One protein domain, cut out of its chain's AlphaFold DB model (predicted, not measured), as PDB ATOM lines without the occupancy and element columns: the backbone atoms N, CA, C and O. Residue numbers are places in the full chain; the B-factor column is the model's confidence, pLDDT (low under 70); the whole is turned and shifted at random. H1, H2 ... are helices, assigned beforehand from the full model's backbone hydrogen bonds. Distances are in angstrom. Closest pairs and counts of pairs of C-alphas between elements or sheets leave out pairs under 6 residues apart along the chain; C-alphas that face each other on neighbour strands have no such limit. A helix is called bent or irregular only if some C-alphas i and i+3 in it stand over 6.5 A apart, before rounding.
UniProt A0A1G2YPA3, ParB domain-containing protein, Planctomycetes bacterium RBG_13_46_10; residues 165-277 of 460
ATOM      1  N   ASP A 165      -1.605 -14.906  39.099       92.94
ATOM      2  CA  ASP A 165      -2.621 -14.865  40.155       92.94
ATOM      3  C   ASP A 165      -4.034 -15.134  39.606       92.94
ATOM      4  O   ASP A 165      -4.825 -15.845  40.225       92.94
ATOM      5  N   ILE A 166      -4.356 -14.614  38.418       94.19
ATOM      6  CA  ILE A 166      -5.634 -14.861  37.740       94.19
ATOM      7  C   ILE A 166      -5.717 -16.310  37.241       94.19
ATOM      8  O   ILE A 166      -6.766 -16.948  37.358       94.19
ATOM      9  N   ILE A 167      -4.620 -16.840  36.693       92.94
ATOM     10  CA  ILE A 167      -4.516 -18.244  36.273       92.94
ATOM     11  C   ILE A 167      -4.734 -19.171  37.473       92.94
ATOM     12  O   ILE A 167      -5.530 -20.107  37.384       92.94
ATOM     13  N   GLU A 168      -4.067 -18.896  38.594       92.88
ATOM     14  CA  GLU A 168      -4.225 -19.637  39.846       92.88
ATOM     15  C   GLU A 168      -5.674 -19.601  40.331       92.88
ATOM     16  O   GLU A 168      -6.264 -20.656  40.539       92.88
ATOM     17  N   GLN A 169      -6.297 -18.419  40.400       92.56
ATOM     18  CA  GLN A 169      -7.698 -18.283  40.816       92.56
ATOM     19  C   GLN A 169      -8.661 -19.135  39.977       92.56
ATOM     20  O   GLN A 169      -9.580 -19.741  40.532       92.56
ATOM     21  N   VAL A 170      -8.463 -19.193  38.654       92.19
ATOM     22  CA  VAL A 170      -9.303 -20.003  37.756       92.19
ATOM     23  C   VAL A 170      -9.073 -21.495  37.949       92.19
ATOM     24  O   VAL A 170     -10.037 -22.256  37.933       92.19
ATOM     25  N   ILE A 171      -7.818 -21.921  38.090       89.50
ATOM     26  CA  ILE A 171      -7.480 -23.343  38.213       89.50
ATOM     27  C   ILE A 171      -7.874 -23.885  39.590       89.50
ATOM     28  O   ILE A 171      -8.368 -25.005  39.681       89.50
ATOM     29  N   GLU A 172      -7.680 -23.106  40.654       89.81
ATOM     30  CA  GLU A 172      -8.042 -23.502  42.016       89.81
ATOM     31  C   GLU A 172      -9.550 -23.422  42.282       89.81
ATOM     32  O   GLU A 172     -10.054 -24.118  43.160       89.81
ATOM     33  N   GLY A 173     -10.279 -22.563  41.559       86.81
ATOM     34  CA  GLY A 173     -11.731 -22.426  41.699       86.81
ATOM     35  C   GLY A 173     -12.189 -21.780  43.012       86.81
ATOM     36  O   GLY A 173     -13.343 -21.942  43.399       86.81
ATOM     37  N   LYS A 174     -11.312 -21.036  43.702       79.19
ATOM     38  CA  LYS A 174     -11.612 -20.380  44.994       79.19
ATOM     39  C   LYS A 174     -12.460 -19.106  44.879       79.19
ATOM     40  O   LYS A 174     -12.823 -18.518  45.893       79.19
ATOM     41  N   THR A 175     -12.741 -18.635  43.663       85.25
ATOM     42  CA  THR A 175     -13.491 -17.393  43.411       85.25
ATOM     43  C   THR A 175     -14.619 -17.622  42.401       85.25
ATOM     44  O   THR A 175     -14.687 -18.661  41.748       85.25
ATOM     45  N   GLU A 176     -15.479 -16.616  42.210       85.44
ATOM     46  CA  GLU A 176     -16.502 -16.618  41.147       85.44
ATOM     47  C   GLU A 176     -15.892 -16.569  39.731       85.44
ATOM     48  O   GLU A 176     -16.587 -16.743  38.725       85.44
ATOM     49  N   LEU A 177     -14.579 -16.336  39.616       90.50
ATOM     50  CA  LEU A 177     -13.886 -16.356  38.340       90.50
ATOM     51  C   LEU A 177     -13.810 -17.788  37.801       90.50
ATOM     52  O   LEU A 177     -13.470 -18.733  38.499       90.50
ATOM     53  N   GLN A 178     -14.114 -17.938  36.517       90.94
ATOM     54  CA  GLN A 178     -14.193 -19.227  35.835       90.94
ATOM     55  C   GLN A 178     -13.526 -19.083  34.473       90.94
ATOM     56  O   GLN A 178     -13.542 -17.995  33.889       90.94
ATOM     57  N   MET A 179     -13.030 -20.184  33.906       91.50
ATOM     58  CA  MET A 179     -12.448 -20.197  32.555       91.50
ATOM     59  C   MET A 179     -13.385 -19.555  31.517       91.50
ATOM     60  O   MET A 179     -12.971 -18.778  30.657       91.50
ATOM     61  N   SER A 180     -14.685 -19.824  31.632       89.75
ATOM     62  CA  SER A 180     -15.698 -19.284  30.726       89.75
ATOM     63  C   SER A 180     -15.798 -17.748  30.770       89.75
ATOM     64  O   SER A 180     -16.107 -17.140  29.744       89.75
ATOM     65  N   HIS A 181     -15.478 -17.105  31.899       93.25
ATOM     66  CA  HIS A 181     -15.377 -15.646  31.997       93.25
ATOM     67  C   HIS A 181     -14.216 -15.116  31.146       93.25
ATOM     68  O   HIS A 181     -14.425 -14.218  30.329       93.25
ATOM     69  N   LEU A 182     -13.027 -15.718  31.267       93.81
ATOM     70  CA  LEU A 182     -11.841 -15.329  30.494       93.81
ATOM     71  C   LEU A 182     -12.070 -15.484  28.986       93.81
ATOM     72  O   LEU A 182     -11.728 -14.598  28.200       93.81
ATOM     73  N   ILE A 183     -12.711 -16.585  28.581       91.06
ATOM     74  CA  ILE A 183     -13.090 -16.834  27.186       91.06
ATOM     75  C   ILE A 183     -14.038 -15.738  26.683       91.06
ATOM     76  O   ILE A 183     -13.831 -15.203  25.594       91.06
ATOM     77  N   GLN A 184     -15.063 -15.367  27.460       90.12
ATOM     78  CA  GLN A 184     -16.009 -14.330  27.038       90.12
ATOM     79  C   GLN A 184     -15.384 -12.938  26.973       90.12
ATOM     80  O   GLN A 184     -15.718 -12.176  26.066       90.12
ATOM     81  N   ILE A 185     -14.453 -12.607  27.867       92.88
ATOM     82  CA  ILE A 185     -13.677 -11.365  27.772       92.88
ATOM     83  C   ILE A 185     -12.920 -11.330  26.434       92.88
ATOM     84  O   ILE A 185     -13.024 -10.358  25.681       92.88
ATOM     85  N   GLU A 186     -12.247 -12.424  26.075       92.31
ATOM     86  CA  GLU A 186     -11.447 -12.518  24.849       92.31
ATOM     87  C   GLU A 186     -12.270 -12.599  23.557       92.31
ATOM     88  O   GLU A 186     -11.811 -12.149  22.511       92.31
ATOM     89  N   GLN A 187     -13.479 -13.159  23.596       89.75
ATOM     90  CA  GLN A 187     -14.320 -13.326  22.406       89.75
ATOM     91  C   GLN A 187     -15.309 -12.172  22.211       89.75
ATOM     92  O   GLN A 187     -15.530 -11.709  21.089       89.75
ATOM     93  N   SER A 188     -15.922 -11.704  23.298       89.19
ATOM     94  CA  SER A 188     -17.074 -10.802  23.245       89.19
ATOM     95  C   SER A 188     -16.727  -9.345  23.543       89.19
ATOM     96  O   SER A 188     -17.460  -8.474  23.056       89.19
ATOM     97  N   PHE A 189     -15.643  -9.084  24.286       92.19
ATOM     98  CA  PHE A 189     -15.241  -7.745  24.727       92.19
ATOM     99  C   PHE A 189     -13.996  -7.229  24.001       92.19
ATOM    100  O   PHE A 189     -14.110  -6.300  23.201       92.19
ATOM    101  N   MET A 190     -12.833  -7.859  24.209       94.88
ATOM    102  CA  MET A 190     -11.531  -7.350  23.748       94.88
ATOM    103  C   MET A 190     -11.475  -7.043  22.239       94.88
ATOM    104  O   MET A 190     -11.056  -5.940  21.882       94.88
ATOM    105  N   PRO A 191     -11.956  -7.913  21.323       93.25
ATOM    106  CA  PRO A 191     -11.896  -7.635  19.887       93.25
ATOM    107  C   PRO A 191     -12.779  -6.451  19.479       93.25
ATOM    108  O   PRO A 191     -12.422  -5.671  18.596       93.25
ATOM    109  N   LYS A 192     -13.944  -6.302  20.124       92.81
ATOM    110  CA  LYS A 192     -14.875  -5.203  19.841       92.81
ATOM    111  C   LYS A 192     -14.363  -3.893  20.419       92.81
ATOM    112  O   LYS A 192     -14.445  -2.885  19.723       92.81
ATOM    113  N   LEU A 193     -13.796  -3.927  21.626       93.88
ATOM    114  CA  LEU A 193     -13.154  -2.777  22.249       93.88
ATOM    115  C   LEU A 193     -11.992  -2.282  21.383       93.88
ATOM    116  O   LEU A 193     -11.990  -1.128  20.983       93.88
ATOM    117  N   LYS A 194     -11.086  -3.176  20.966       93.75
ATOM    118  CA  LYS A 194      -9.951  -2.837  20.094       93.75
ATOM    119  C   LYS A 194     -10.378  -2.234  18.757       93.75
ATOM    120  O   LYS A 194      -9.741  -1.311  18.263       93.75
ATOM    121  N   LYS A 195     -11.461  -2.749  18.166       93.19
ATOM    122  CA  LYS A 195     -11.977  -2.266  16.879       93.19
ATOM    123  C   LYS A 195     -12.723  -0.931  16.986       93.19
ATOM    124  O   LYS A 195     -12.674  -0.154  16.038       93.19
ATOM    125  N   LYS A 196     -13.483  -0.708  18.062       92.31
ATOM    126  CA  LYS A 196     -14.408   0.434  18.181       92.31
ATOM    127  C   LYS A 196     -13.898   1.570  19.062       92.31
ATOM    128  O   LYS A 196     -14.278   2.703  18.807       92.31
ATOM    129  N   PHE A 197     -13.073   1.256  20.053       93.62
ATOM    130  CA  PHE A 197     -12.537   2.189  21.047       93.62
ATOM    131  C   PHE A 197     -11.022   1.969  21.232       93.62
ATOM    132  O   PHE A 197     -10.566   1.629  22.331       93.62
ATOM    133  N   PRO A 198     -10.212   2.082  20.159       94.38
ATOM    134  CA  PRO A 198      -8.761   1.907  20.245       94.38
ATOM    135  C   PRO A 198      -8.092   2.885  21.224       94.38
ATOM    136  O   PRO A 198      -7.033   2.578  21.762       94.38
ATOM    137  N   GLU A 199      -8.698   4.042  21.485       92.75
ATOM    138  CA  GLU A 199      -8.256   5.023  22.474       92.75
ATOM    139  C   GLU A 199      -8.279   4.482  23.910       92.75
ATOM    140  O   GLU A 199      -7.331   4.732  24.645       92.75
ATOM    141  N   ILE A 200      -9.269   3.660  24.283       92.50
ATOM    142  CA  ILE A 200      -9.311   3.009  25.606       92.50
ATOM    143  C   ILE A 200      -8.159   2.006  25.733       92.50
ATOM    144  O   ILE A 200      -7.508   1.928  26.771       92.50
ATOM    145  N   ILE A 201      -7.857   1.264  24.662       93.44
ATOM    146  CA  ILE A 201      -6.712   0.341  24.650       93.44
ATOM    147  C   ILE A 201      -5.391   1.102  24.799       93.44
ATOM    148  O   ILE A 201      -4.490   0.611  25.467       93.44
ATOM    149  N   LYS A 202      -5.260   2.287  24.192       92.00
ATOM    150  CA  LYS A 202      -4.063   3.129  24.343       92.00
ATOM    151  C   LYS A 202      -3.932   3.727  25.745       92.00
ATOM    152  O   LYS A 202      -2.811   3.890  26.204       92.00
ATOM    153  N   GLU A 203      -5.048   4.062  26.390       92.44
ATOM    154  CA  GLU A 203      -5.071   4.663  27.731       92.44
ATOM    155  C   GLU A 203      -4.757   3.643  28.834       92.44
ATOM    156  O   GLU A 203      -3.945   3.932  29.706       92.44
ATOM    157  N   TYR A 204      -5.370   2.455  28.787       91.81
ATOM    158  CA  TYR A 204      -5.231   1.436  29.840       91.81
ATOM    159  C   TYR A 204      -4.255   0.316  29.479       91.81
ATOM    160  O   TYR A 204      -3.713  -0.321  30.362       91.81
ATOM    161  N   GLY A 205      -4.041   0.017  28.199       93.25
ATOM    162  CA  GLY A 205      -3.337  -1.197  27.784       93.25
ATOM    163  C   GLY A 205      -4.224  -2.447  27.833       93.25
ATOM    164  O   GLY A 205      -5.152  -2.575  28.631       93.25
ATOM    165  N   GLU A 206      -3.964  -3.413  26.944       93.56
ATOM    166  CA  GLU A 206      -4.782  -4.636  26.893       93.56
ATOM    167  C   GLU A 206      -4.641  -5.504  28.157       93.56
ATOM    168  O   GLU A 206      -5.572  -6.224  28.514       93.56
ATOM    169  N   HIS A 207      -3.468  -5.470  28.793       92.88
ATOM    170  CA  HIS A 207      -3.152  -6.249  29.989       92.88
ATOM    171  C   HIS A 207      -3.961  -5.772  31.203       92.88
ATOM    172  O   HIS A 207      -4.724  -6.562  31.761       92.88
ATOM    173  N   ASP A 208      -3.941  -4.473  31.509       92.81
ATOM    174  CA  ASP A 208      -4.701  -3.928  32.639       92.81
ATOM    175  C   ASP A 208      -6.210  -4.112  32.459       92.81
ATOM    176  O   ASP A 208      -6.917  -4.445  33.408       92.81
ATOM    177  N   ILE A 209      -6.728  -3.976  31.233       94.38
ATOM    178  CA  ILE A 209      -8.151  -4.219  30.955       94.38
ATOM    179  C   ILE A 209      -8.527  -5.672  31.273       94.38
ATOM    180  O   ILE A 209      -9.548  -5.914  31.923       94.38
ATOM    181  N   ARG A 210      -7.708  -6.645  30.847       95.50
ATOM    182  CA  ARG A 210      -7.907  -8.065  31.180       95.50
ATOM    183  C   ARG A 210      -7.899  -8.280  32.686       95.50
ATOM    184  O   ARG A 210      -8.823  -8.903  33.209       95.50
ATOM    185  N   HIS A 211      -6.906  -7.725  33.374       94.06
ATOM    186  CA  HIS A 211      -6.754  -7.845  34.819       94.06
ATOM    187  C   HIS A 211      -7.944  -7.224  35.579       94.06
ATOM    188  O   HIS A 211      -8.499  -7.846  36.488       94.06
ATOM    189  N   ILE A 212      -8.423  -6.043  35.174       93.12
ATOM    190  CA  ILE A 212      -9.605  -5.384  35.758       93.12
ATOM    191  C   ILE A 212     -10.857  -6.250  35.589       93.12
ATOM    192  O   ILE A 212     -11.606  -6.452  36.550       93.12
ATOM    193  N   LEU A 213     -11.105  -6.766  34.383       93.94
ATOM    194  CA  LEU A 213     -12.292  -7.576  34.100       93.94
ATOM    195  C   LEU A 213     -12.254  -8.924  34.823       93.94
ATOM    196  O   LEU A 213     -13.272  -9.332  35.383       93.94
ATOM    197  N   ALA A 214     -11.096  -9.584  34.869       93.69
ATOM    198  CA  ALA A 214     -10.925 -10.827  35.615       93.69
ATOM    199  C   ALA A 214     -11.198 -10.614  37.112       93.69
ATOM    200  O   ALA A 214     -12.005 -11.330  37.699       93.69
ATOM    201  N   ASN A 215     -10.649  -9.550  37.707       92.31
ATOM    202  CA  ASN A 215     -10.909  -9.197  39.103       92.31
ATOM    203  C   ASN A 215     -12.374  -8.833  39.381       92.31
ATOM    204  O   ASN A 215     -12.898  -9.112  40.461       92.31
ATOM    205  N   LYS A 216     -13.064  -8.205  38.424       92.31
ATOM    206  CA  LYS A 216     -14.508  -7.963  38.532       92.31
ATOM    207  C   LYS A 216     -15.294  -9.273  38.498       92.31
ATOM    208  O   LYS A 216     -16.203  -9.434  39.307       92.31
ATOM    209  N   ALA A 217     -14.937 -10.216  37.625       91.56
ATOM    210  CA  ALA A 217     -15.555 -11.544  37.614       91.56
ATOM    211  C   ALA A 217     -15.288 -12.316  38.913       91.56
ATOM    212  O   ALA A 217     -16.233 -12.861  39.470       91.56
ATOM    213  N   ALA A 218     -14.062 -12.286  39.442       90.12
ATOM    214  CA  ALA A 218     -13.715 -12.918  40.720       90.12
ATOM    215  C   ALA A 218     -14.588 -12.426  41.889       90.12
ATOM    216  O   ALA A 218     -14.890 -13.185  42.805       90.12
ATOM    217  N   LYS A 219     -15.041 -11.166  41.827       89.38
ATOM    218  CA  LYS A 219     -15.939 -10.527  42.805       89.38
ATOM    219  C   LYS A 219     -17.433 -10.685  42.488       89.38
ATOM    220  O   LYS A 219     -18.255 -10.042  43.135       89.38
ATOM    221  N   GLY A 220     -17.797 -11.446  41.456       87.62
ATOM    222  CA  GLY A 220     -19.184 -11.603  41.005       87.62
ATOM    223  C   GLY A 220     -19.774 -10.382  40.281       87.62
ATOM    224  O   GLY A 220     -20.944 -10.400  39.903       87.62
ATOM    225  N   LEU A 221     -18.978  -9.338  40.013       88.31
ATOM    226  CA  LEU A 221     -19.426  -8.067  39.422       88.31
ATOM    227  C   LEU A 221     -19.669  -8.134  37.908       88.31
ATOM    228  O   LEU A 221     -20.118  -7.150  37.326       88.31
ATOM    229  N   LEU A 222     -19.342  -9.253  37.252       85.00
ATOM    230  CA  LEU A 222     -19.670  -9.494  35.840       85.00
ATOM    231  C   LEU A 222     -20.915 -10.378  35.652       85.00
ATOM    232  O   LEU A 222     -21.417 -10.508  34.534       85.00
ATOM    233  N   GLY A 223     -21.450 -10.958  36.731       81.25
ATOM    234  CA  GLY A 223     -22.520 -11.949  36.647       81.25
ATOM    235  C   GLY A 223     -22.143 -13.162  35.786       81.25
ATOM    236  O   GLY A 223     -20.975 -13.427  35.523       81.25
ATOM    237  N   GLY A 224     -23.149 -13.914  35.332       80.19
ATOM    238  CA  GLY A 224     -22.923 -15.113  34.522       80.19
ATOM    239  C   GLY A 224     -22.465 -14.812  33.090       80.19
ATOM    240  O   GLY A 224     -22.868 -13.826  32.475       80.19
ATOM    241  N   THR A 225     -21.709 -15.730  32.493       81.75
ATOM    242  CA  THR A 225     -21.112 -15.574  31.151       81.75
ATOM    243  C   THR A 225     -22.087 -15.258  30.020       81.75
ATOM    244  O   THR A 225     -21.750 -14.484  29.124       81.75
ATOM    245  N   ARG A 226     -23.311 -15.803  30.054       76.12
ATOM    246  CA  ARG A 226     -24.361 -15.454  29.080       76.12
ATOM    247  C   ARG A 226     -24.743 -13.976  29.176       76.12
ATOM    248  O   ARG A 226     -24.852 -13.312  28.152       76.12
ATOM    249  N   TYR A 227     -24.869 -13.458  30.396       81.81
ATOM    250  CA  TYR A 227     -25.176 -12.050  30.627       81.81
ATOM    251  C   TYR A 227     -24.057 -11.141  30.107       81.81
ATOM    252  O   TYR A 227     -24.340 -10.164  29.422       81.81
ATOM    253  N   ILE A 228     -22.793 -11.495  30.361       82.31
ATOM    254  CA  ILE A 228     -21.621 -10.779  29.832       82.31
ATOM    255  C   ILE A 228     -21.677 -10.698  28.303       82.31
ATOM    256  O   ILE A 228     -21.552  -9.618  27.721       82.31
ATOM    257  N   MET A 229     -21.891 -11.841  27.648       79.19
ATOM    258  CA  MET A 229     -21.955 -11.939  26.192       79.19
ATOM    259  C   MET A 229     -23.062 -11.047  25.613       79.19
ATOM    260  O   MET A 229     -22.798 -10.265  24.694       79.19
ATOM    261  N   ASP A 230     -24.279 -11.147  26.152       82.06
ATOM    262  CA  ASP A 230     -25.442 -10.398  25.671       82.06
ATOM    263  C   ASP A 230     -25.276  -8.893  25.910       82.06
ATOM    264  O   ASP A 230     -25.469  -8.094  24.988       82.06
ATOM    265  N   THR A 231     -24.817  -8.514  27.105       83.50
ATOM    266  CA  THR A 231     -24.527  -7.129  27.491       83.50
ATOM    267  C   THR A 231     -23.505  -6.498  26.555       83.50
ATOM    268  O   THR A 231     -23.784  -5.477  25.926       83.50
ATOM    269  N   PHE A 232     -22.338  -7.121  26.375       85.56
ATOM    270  CA  PHE A 232     -21.307  -6.572  25.496       85.56
ATOM    271  C   PHE A 232     -21.759  -6.545  24.038       85.56
ATOM    272  O   PHE A 232     -21.507  -5.576  23.325       85.56
ATOM    273  N   LYS A 233     -22.468  -7.576  23.564       84.62
ATOM    274  CA  LYS A 233     -23.045  -7.565  22.214       84.62
ATOM    275  C   LYS A 233     -24.013  -6.397  22.020       84.62
ATOM    276  O   LYS A 233     -23.972  -5.789  20.954       84.62
ATOM    277  N   TYR A 234     -24.834  -6.079  23.017       84.81
ATOM    278  CA  TYR A 234     -25.773  -4.963  22.972       84.81
ATOM    279  C   TYR A 234     -25.062  -3.603  23.014       84.81
ATOM    280  O   TYR A 234     -25.288  -2.779  22.125       84.81
ATOM    281  N   VAL A 235     -24.154  -3.390  23.975       85.19
ATOM    282  CA  VAL A 235     -23.384  -2.139  24.119       85.19
ATOM    283  C   VAL A 235     -22.622  -1.838  22.832       85.19
ATOM    284  O   VAL A 235     -22.809  -0.798  22.214       85.19
ATOM    285  N   PHE A 236     -21.858  -2.807  22.327       86.88
ATOM    286  CA  PHE A 236     -21.097  -2.626  21.096       86.88
ATOM    287  C   PHE A 236     -21.959  -2.642  19.821       86.88
ATOM    288  O   PHE A 236     -21.380  -2.574  18.740       86.88
ATOM    289  N   LYS A 237     -23.294  -2.749  19.853       86.81
ATOM    290  CA  LYS A 237     -24.122  -2.678  18.630       86.81
ATOM    291  C   LYS A 237     -24.406  -1.235  18.205       86.81
ATOM    292  O   LYS A 237     -24.344  -0.956  17.011       86.81
ATOM    293  N   HIS A 238     -24.644  -0.351  19.167       82.38
ATOM    294  CA  HIS A 238     -25.069   1.032  18.951       82.38
ATOM    295  C   HIS A 238     -23.842   1.883  18.606       82.38
ATOM    296  O   HIS A 238     -22.972   2.100  19.443       82.38
ATOM    297  N   LYS A 239     -23.691   2.265  17.336       75.38
ATOM    298  CA  LYS A 239     -22.533   3.051  16.862       75.38
ATOM    299  C   LYS A 239     -22.756   4.554  17.023       75.38
ATOM    300  O   LYS A 239     -21.797   5.306  17.091       75.38
ATOM    301  N   GLU A 240     -24.016   4.949  17.065       80.00
ATOM    302  CA  GLU A 240     -24.539   6.305  17.158       80.00
ATOM    303  C   GLU A 240     -24.304   6.980  18.521       80.00
ATOM    304  O   GLU A 240     -24.491   8.185  18.627       80.00
ATOM    305  N   HIS A 241     -23.854   6.227  19.530       82.50
ATOM    306  CA  HIS A 241     -23.608   6.691  20.904       82.50
ATOM    307  C   HIS A 241     -22.149   6.472  21.325       82.50
ATOM    308  O   HIS A 241     -21.872   5.909  22.383       82.50
ATOM    309  N   HIS A 242     -21.202   6.776  20.431       86.19
ATOM    310  CA  HIS A 242     -19.791   6.427  20.630       86.19
ATOM    311  C   HIS A 242     -19.212   7.060  21.905       86.19
ATOM    312  O   HIS A 242     -18.720   6.322  22.758       86.19
ATOM    313  N   ASP A 243     -19.352   8.375  22.079       86.38
ATOM    314  CA  ASP A 243     -18.797   9.096  23.232       86.38
ATOM    315  C   ASP A 243     -19.437   8.648  24.555       86.38
ATOM    316  O   ASP A 243     -18.736   8.384  25.532       86.38
ATOM    317  N   GLU A 244     -20.758   8.457  24.591       86.81
ATOM    318  CA  GLU A 244     -21.437   8.014  25.811       86.81
ATOM    319  C   GLU A 244     -21.068   6.574  26.190       86.81
ATOM    320  O   GLU A 244     -20.901   6.257  27.371       86.81
ATOM    321  N   ILE A 245     -20.913   5.686  25.199       87.00
ATOM    322  CA  ILE A 245     -20.428   4.319  25.431       87.00
ATOM    323  C   ILE A 245     -18.995   4.356  25.944       87.00
ATOM    324  O   ILE A 245     -18.664   3.602  26.862       87.00
ATOM    325  N   ARG A 246     -18.149   5.217  25.375       90.25
ATOM    326  CA  ARG A 246     -16.764   5.377  25.807       90.25
ATOM    327  C   ARG A 246     -16.706   5.777  27.280       90.25
ATOM    328  O   ARG A 246     -16.066   5.073  28.059       90.25
ATOM    329  N   ASP A 247     -17.413   6.832  27.675       88.69
ATOM    330  CA  ASP A 247     -17.435   7.321  29.060       88.69
ATOM    331  C   ASP A 247     -17.955   6.260  30.037       88.69
ATOM    332  O   ASP A 247     -17.437   6.092  31.146       88.69
ATOM    333  N   LEU A 248     -18.961   5.494  29.614       87.81
ATOM    334  CA  LEU A 248     -19.520   4.406  30.406       87.81
ATOM    335  C   LEU A 248     -18.531   3.249  30.578       87.81
ATOM    336  O   LEU A 248     -18.386   2.738  31.690       87.81
ATOM    337  N   LEU A 249     -17.835   2.852  29.510       89.75
ATOM    338  CA  LEU A 249     -16.802   1.815  29.552       89.75
ATOM    339  C   LEU A 249     -15.614   2.246  30.415       89.75
ATOM    340  O   LEU A 249     -15.167   1.465  31.252       89.75
ATOM    341  N   VAL A 250     -15.140   3.484  30.268       90.75
ATOM    342  CA  VAL A 250     -14.068   4.046  31.103       90.75
ATOM    343  C   VAL A 250     -14.495   4.075  32.568       90.75
ATOM    344  O   VAL A 250     -13.786   3.551  33.429       90.75
ATOM    345  N   GLY A 251     -15.692   4.591  32.864       87.88
ATOM    346  CA  GLY A 251     -16.231   4.611  34.222       87.88
ATOM    347  C   GLY A 251     -16.346   3.211  34.831       87.88
ATOM    348  O   GLY A 251     -15.984   3.018  35.992       87.88
ATOM    349  N   PHE A 252     -16.781   2.234  34.034       89.38
ATOM    350  CA  PHE A 252     -16.871   0.835  34.439       89.38
ATOM    351  C   PHE A 252     -15.502   0.220  34.754       89.38
ATOM    352  O   PHE A 252     -15.359  -0.455  35.777       89.38
ATOM    353  N   LEU A 253     -14.493   0.472  33.915       89.56
ATOM    354  CA  LEU A 253     -13.127  -0.014  34.123       89.56
ATOM    355  C   LEU A 253     -12.478   0.627  35.362       89.56
ATOM    356  O   LEU A 253     -11.869  -0.076  36.166       89.56
ATOM    357  N   GLN A 254     -12.666   1.932  35.572       89.25
ATOM    358  CA  GLN A 254     -12.087   2.662  36.706       89.25
ATOM    359  C   GLN A 254     -12.741   2.308  38.050       89.25
ATOM    360  O   GLN A 254     -12.066   2.181  39.079       89.25
ATOM    361  N   ARG A 255     -14.070   2.156  38.088       88.00
ATOM    362  CA  ARG A 255     -14.801   1.908  39.337       88.00
ATOM    363  C   ARG A 255     -14.734   0.436  39.716       88.00
ATOM    364  O   ARG A 255     -15.553  -0.372  39.283       88.00
ATOM    365  N   LYS A 256     -13.793   0.088  40.599       81.38
ATOM    366  CA  LYS A 256     -13.539  -1.296  41.052       81.38
ATOM    367  C   LYS A 256     -14.797  -2.051  41.505       81.38
ATOM    368  O   LYS A 256     -14.913  -3.230  41.194       81.38
ATOM    369  N   SER A 257     -15.728  -1.387  42.192       83.00
ATOM    370  CA  SER A 257     -16.959  -1.982  42.734       83.00
ATOM    371  C   SER A 257     -18.179  -1.883  41.815       83.00
ATOM    372  O   SER A 257     -19.263  -2.283  42.223       83.00
ATOM    373  N   GLU A 258     -18.051  -1.300  40.620       82.81
ATOM    374  CA  GLU A 258     -19.194  -1.174  39.713       82.81
ATOM    375  C   GLU A 258     -19.541  -2.529  39.086       82.81
ATOM    376  O   GLU A 258     -18.682  -3.161  38.456       82.81
ATOM    377  N   ASP A 259     -20.798  -2.937  39.276       84.75
ATOM    378  CA  ASP A 259     -21.420  -4.117  38.676       84.75
ATOM    379  C   ASP A 259     -21.758  -3.834  37.204       84.75
ATOM    380  O   ASP A 259     -22.227  -2.749  36.838       84.75
ATOM    381  N   ILE A 260     -21.532  -4.825  36.343       85.12
ATOM    382  CA  ILE A 260     -21.882  -4.760  34.924       85.12
ATOM    383  C   ILE A 260     -23.371  -4.452  34.704       85.12
ATOM    384  O   ILE A 260     -23.709  -3.795  33.724       85.12
ATOM    385  N   LYS A 261     -24.263  -4.875  35.608       83.69
ATOM    386  CA  LYS A 261     -25.704  -4.610  35.549       83.69
ATOM    387  C   LYS A 261     -26.011  -3.137  35.747       83.69
ATOM    388  O   LYS A 261     -26.841  -2.589  35.024       83.69
ATOM    389  N   ASP A 262     -25.327  -2.492  36.688       84.56
ATOM    390  CA  ASP A 262     -25.493  -1.064  36.950       84.56
ATOM    391  C   ASP A 262     -24.973  -0.239  35.774       84.56
ATOM    392  O   ASP A 262     -25.642   0.692  35.319       84.56
ATOM    393  N   ALA A 263     -23.809  -0.615  35.235       84.25
ATOM    394  CA  ALA A 263     -23.269  -0.008  34.024       84.25
ATOM    395  C   ALA A 263     -24.220  -0.213  32.832       84.25
ATOM    396  O   ALA A 263     -24.530   0.729  32.108       84.25
ATOM    397  N   PHE A 264     -24.760  -1.420  32.656       84.38
ATOM    398  CA  PHE A 264     -25.679  -1.725  31.565       84.38
ATOM    399  C   PHE A 264     -27.005  -0.970  31.672       84.38
ATOM    400  O   PHE A 264     -27.515  -0.482  30.667       84.38
ATOM    401  N   LYS A 265     -27.547  -0.812  32.882       86.00
ATOM    402  CA  LYS A 265     -28.761  -0.025  33.108       86.00
ATOM    403  C   LYS A 265     -28.564   1.438  32.704       86.00
ATOM    404  O   LYS A 265     -29.386   1.971  31.966       86.00
ATOM    405  N   LYS A 266     -27.446   2.054  33.107       85.31
ATOM    406  CA  LYS A 266     -27.086   3.420  32.679       85.31
ATOM    407  C   LYS A 266     -26.995   3.519  31.157       85.31
ATOM    408  O   LYS A 266     -27.449   4.498  30.576       85.31
ATOM    409  N   PHE A 267     -26.449   2.492  30.502       82.81
ATOM    410  CA  PHE A 267     -26.390   2.448  29.044       82.81
ATOM    411  C   PHE A 267     -27.789   2.418  28.411       82.81
ATOM    412  O   PHE A 267     -28.051   3.165  27.474       82.81
ATOM    413  N   GLN A 268     -28.701   1.592  28.934       83.62
ATOM    414  CA  GLN A 268     -30.082   1.526  28.447       83.62
ATOM    415  C   GLN A 268     -30.841   2.845  28.644       83.62
ATOM    416  O   GLN A 268     -31.618   3.231  27.776       83.62
ATOM    417  N   GLU A 269     -30.609   3.545  29.755       84.69
ATOM    418  CA  GLU A 269     -31.190   4.869  30.004       84.69
ATOM    419  C   GLU A 269     -30.711   5.883  28.948       84.69
ATOM    420  O   GLU A 269     -31.529   6.586  28.360       84.69
ATOM    421  N   ILE A 270     -29.415   5.890  28.613       77.62
ATOM    422  CA  ILE A 270     -28.838   6.771  27.581       77.62
ATOM    423  C   ILE A 270     -29.444   6.496  26.196       77.62
ATOM    424  O   ILE A 270     -29.847   7.432  25.501       77.62
ATOM    425  N   THR A 271     -29.540   5.226  25.788       77.50
ATOM    426  CA  THR A 271     -30.076   4.874  24.461       77.50
ATOM    427  C   THR A 271     -31.579   5.138  24.351       77.50
ATOM    428  O   THR A 271     -32.047   5.558  23.291       77.50
ATOM    429  N   GLN A 272     -32.342   4.962  25.436       74.62
ATOM    430  CA  GLN A 272     -33.765   5.316  25.483       74.62
ATOM    431  C   GLN A 272     -33.981   6.835  25.450       74.62
ATOM    432  O   GLN A 272     -34.773   7.323  24.644       74.62
ATOM    433  N   GLU A 273     -33.240   7.602  26.254       60.31
ATOM    434  CA  GLU A 273     -33.364   9.064  26.308       60.31
ATOM    435  C   GLU A 273     -32.971   9.757  24.994       60.31
ATOM    436  O   GLU A 273     -33.514  10.816  24.664       60.31
ATOM    437  N   LEU A 274     -32.022   9.197  24.238       52.62
ATOM    438  CA  LEU A 274     -31.600   9.732  22.940       52.62
ATOM    439  C   LEU A 274     -32.499   9.251  21.789       52.62
ATOM    440  O   LEU A 274     -32.783  10.040  20.885       52.62
ATOM    441  N   GLY A 275     -33.029   8.024  21.862       49.84
ATOM    442  CA  GLY A 275     -34.063   7.529  20.946       49.84
ATOM    443  C   GLY A 275     -35.359   8.348  21.018       49.84
ATOM    444  O   GLY A 275     -35.932   8.697  19.986       49.84
ATOM    445  N   ASP A 276     -35.759   8.769  22.221       42.78
ATOM    446  CA  ASP A 276     -36.927   9.637  22.425       42.78
ATOM    447  C   ASP A 276     -36.691  11.098  21.990       42.78
ATOM    448  O   ASP A 276     -37.638  11.803  21.618       42.78
ATOM    449  N   LYS A 277     -35.436  11.569  21.956       42.28
ATOM    450  CA  LYS A 277     -35.084  12.913  21.450       42.28
ATOM    451  C   LYS A 277     -35.157  13.025  19.923       42.28
ATOM    452  O   LYS A 277     -35.356  14.132  19.427       42.28
TER     453      LYS A 277
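This is residues 165 to 277 of the 460 residues of the protein "ParB domain-containing protein" of Planctomycetes bacterium RBG_13_46_10 (UniProt A0A1G2YPA3). Two pairs of side-by-side helices, H2 with H5 and the hairpin of H6 and H7, join where H5 and H7 run together at a shallow tilt, while H4 slants across H2 and the short H3 turns the corner between H2 and H4. H1 lies at one end of the long axis and the last residues of H7 at the other. The printed part has 113 residues with seven named helices, H1 to H7 in order, and no named strand; the class is all helix. It is compact by its radius of gyration of the C-alphas, 14.0 A, yet elongated, with spans of 50 by 26 by 22 A.

H1, residues 165 to 172, is close to but not clearly touching H2, residues 179 to 196; their closest C-alphas, of Val 170 and Met 179, are 6.1 A apart. H2 is irregular, but only just: C-alphas 188 and 191 are 6.9 A apart. H3, residues 198 to 204, and H2 only just touch, only at the corner, with 3 pairs of C-alphas within 8 A, the closest those of Lys 194 and Ile 201 at 6.4 A. H4, residues 206 to 218, touches H2 at a steep tilt of 41 degrees, opposite ways, with C-alphas 182 and 214 closest at 6.9 A. H5, residues 225 to 235, touches H2 at a shallow tilt of 9 degrees, the same way, with the C-alphas of His 181 and Thr 225 closest at 5.8 A. H6, residues 242 to 254, and H7, residues 260 to 277, form a helical hairpin at a shallow tilt of 18 degrees, with C-alphas 252 and 263 closest at 6.5 A. H7 touches H5 with residues 260 to 267 alone, and the closest C-alphas, of Thr 231 and Phe 264, are 6.9 A apart. H1 and H7 are apart. In H1, H3, H4, H5, H6 and H7 every O i to N i+4 pair is within hydrogen-bond range; in H2, 11 of 14 are.

H1 begins at C-alpha 165, (-2.621, -14.865, 40.155). H2 is 25.2 A from first to last C-alpha, H4 18.4 A, H5 15.3 A, H6 18.2 A and H7 25.8 A. H7 ends at C-alpha 277, (-35.084, 12.913, 21.450).

The two C-alphas farthest apart, of Glu 172 and Lys 277, are 49.8 A apart. The printed part has no cut, and no link is long. The mean pLDDT of the printed part is 86.4; residues 273 to 277 are under 70.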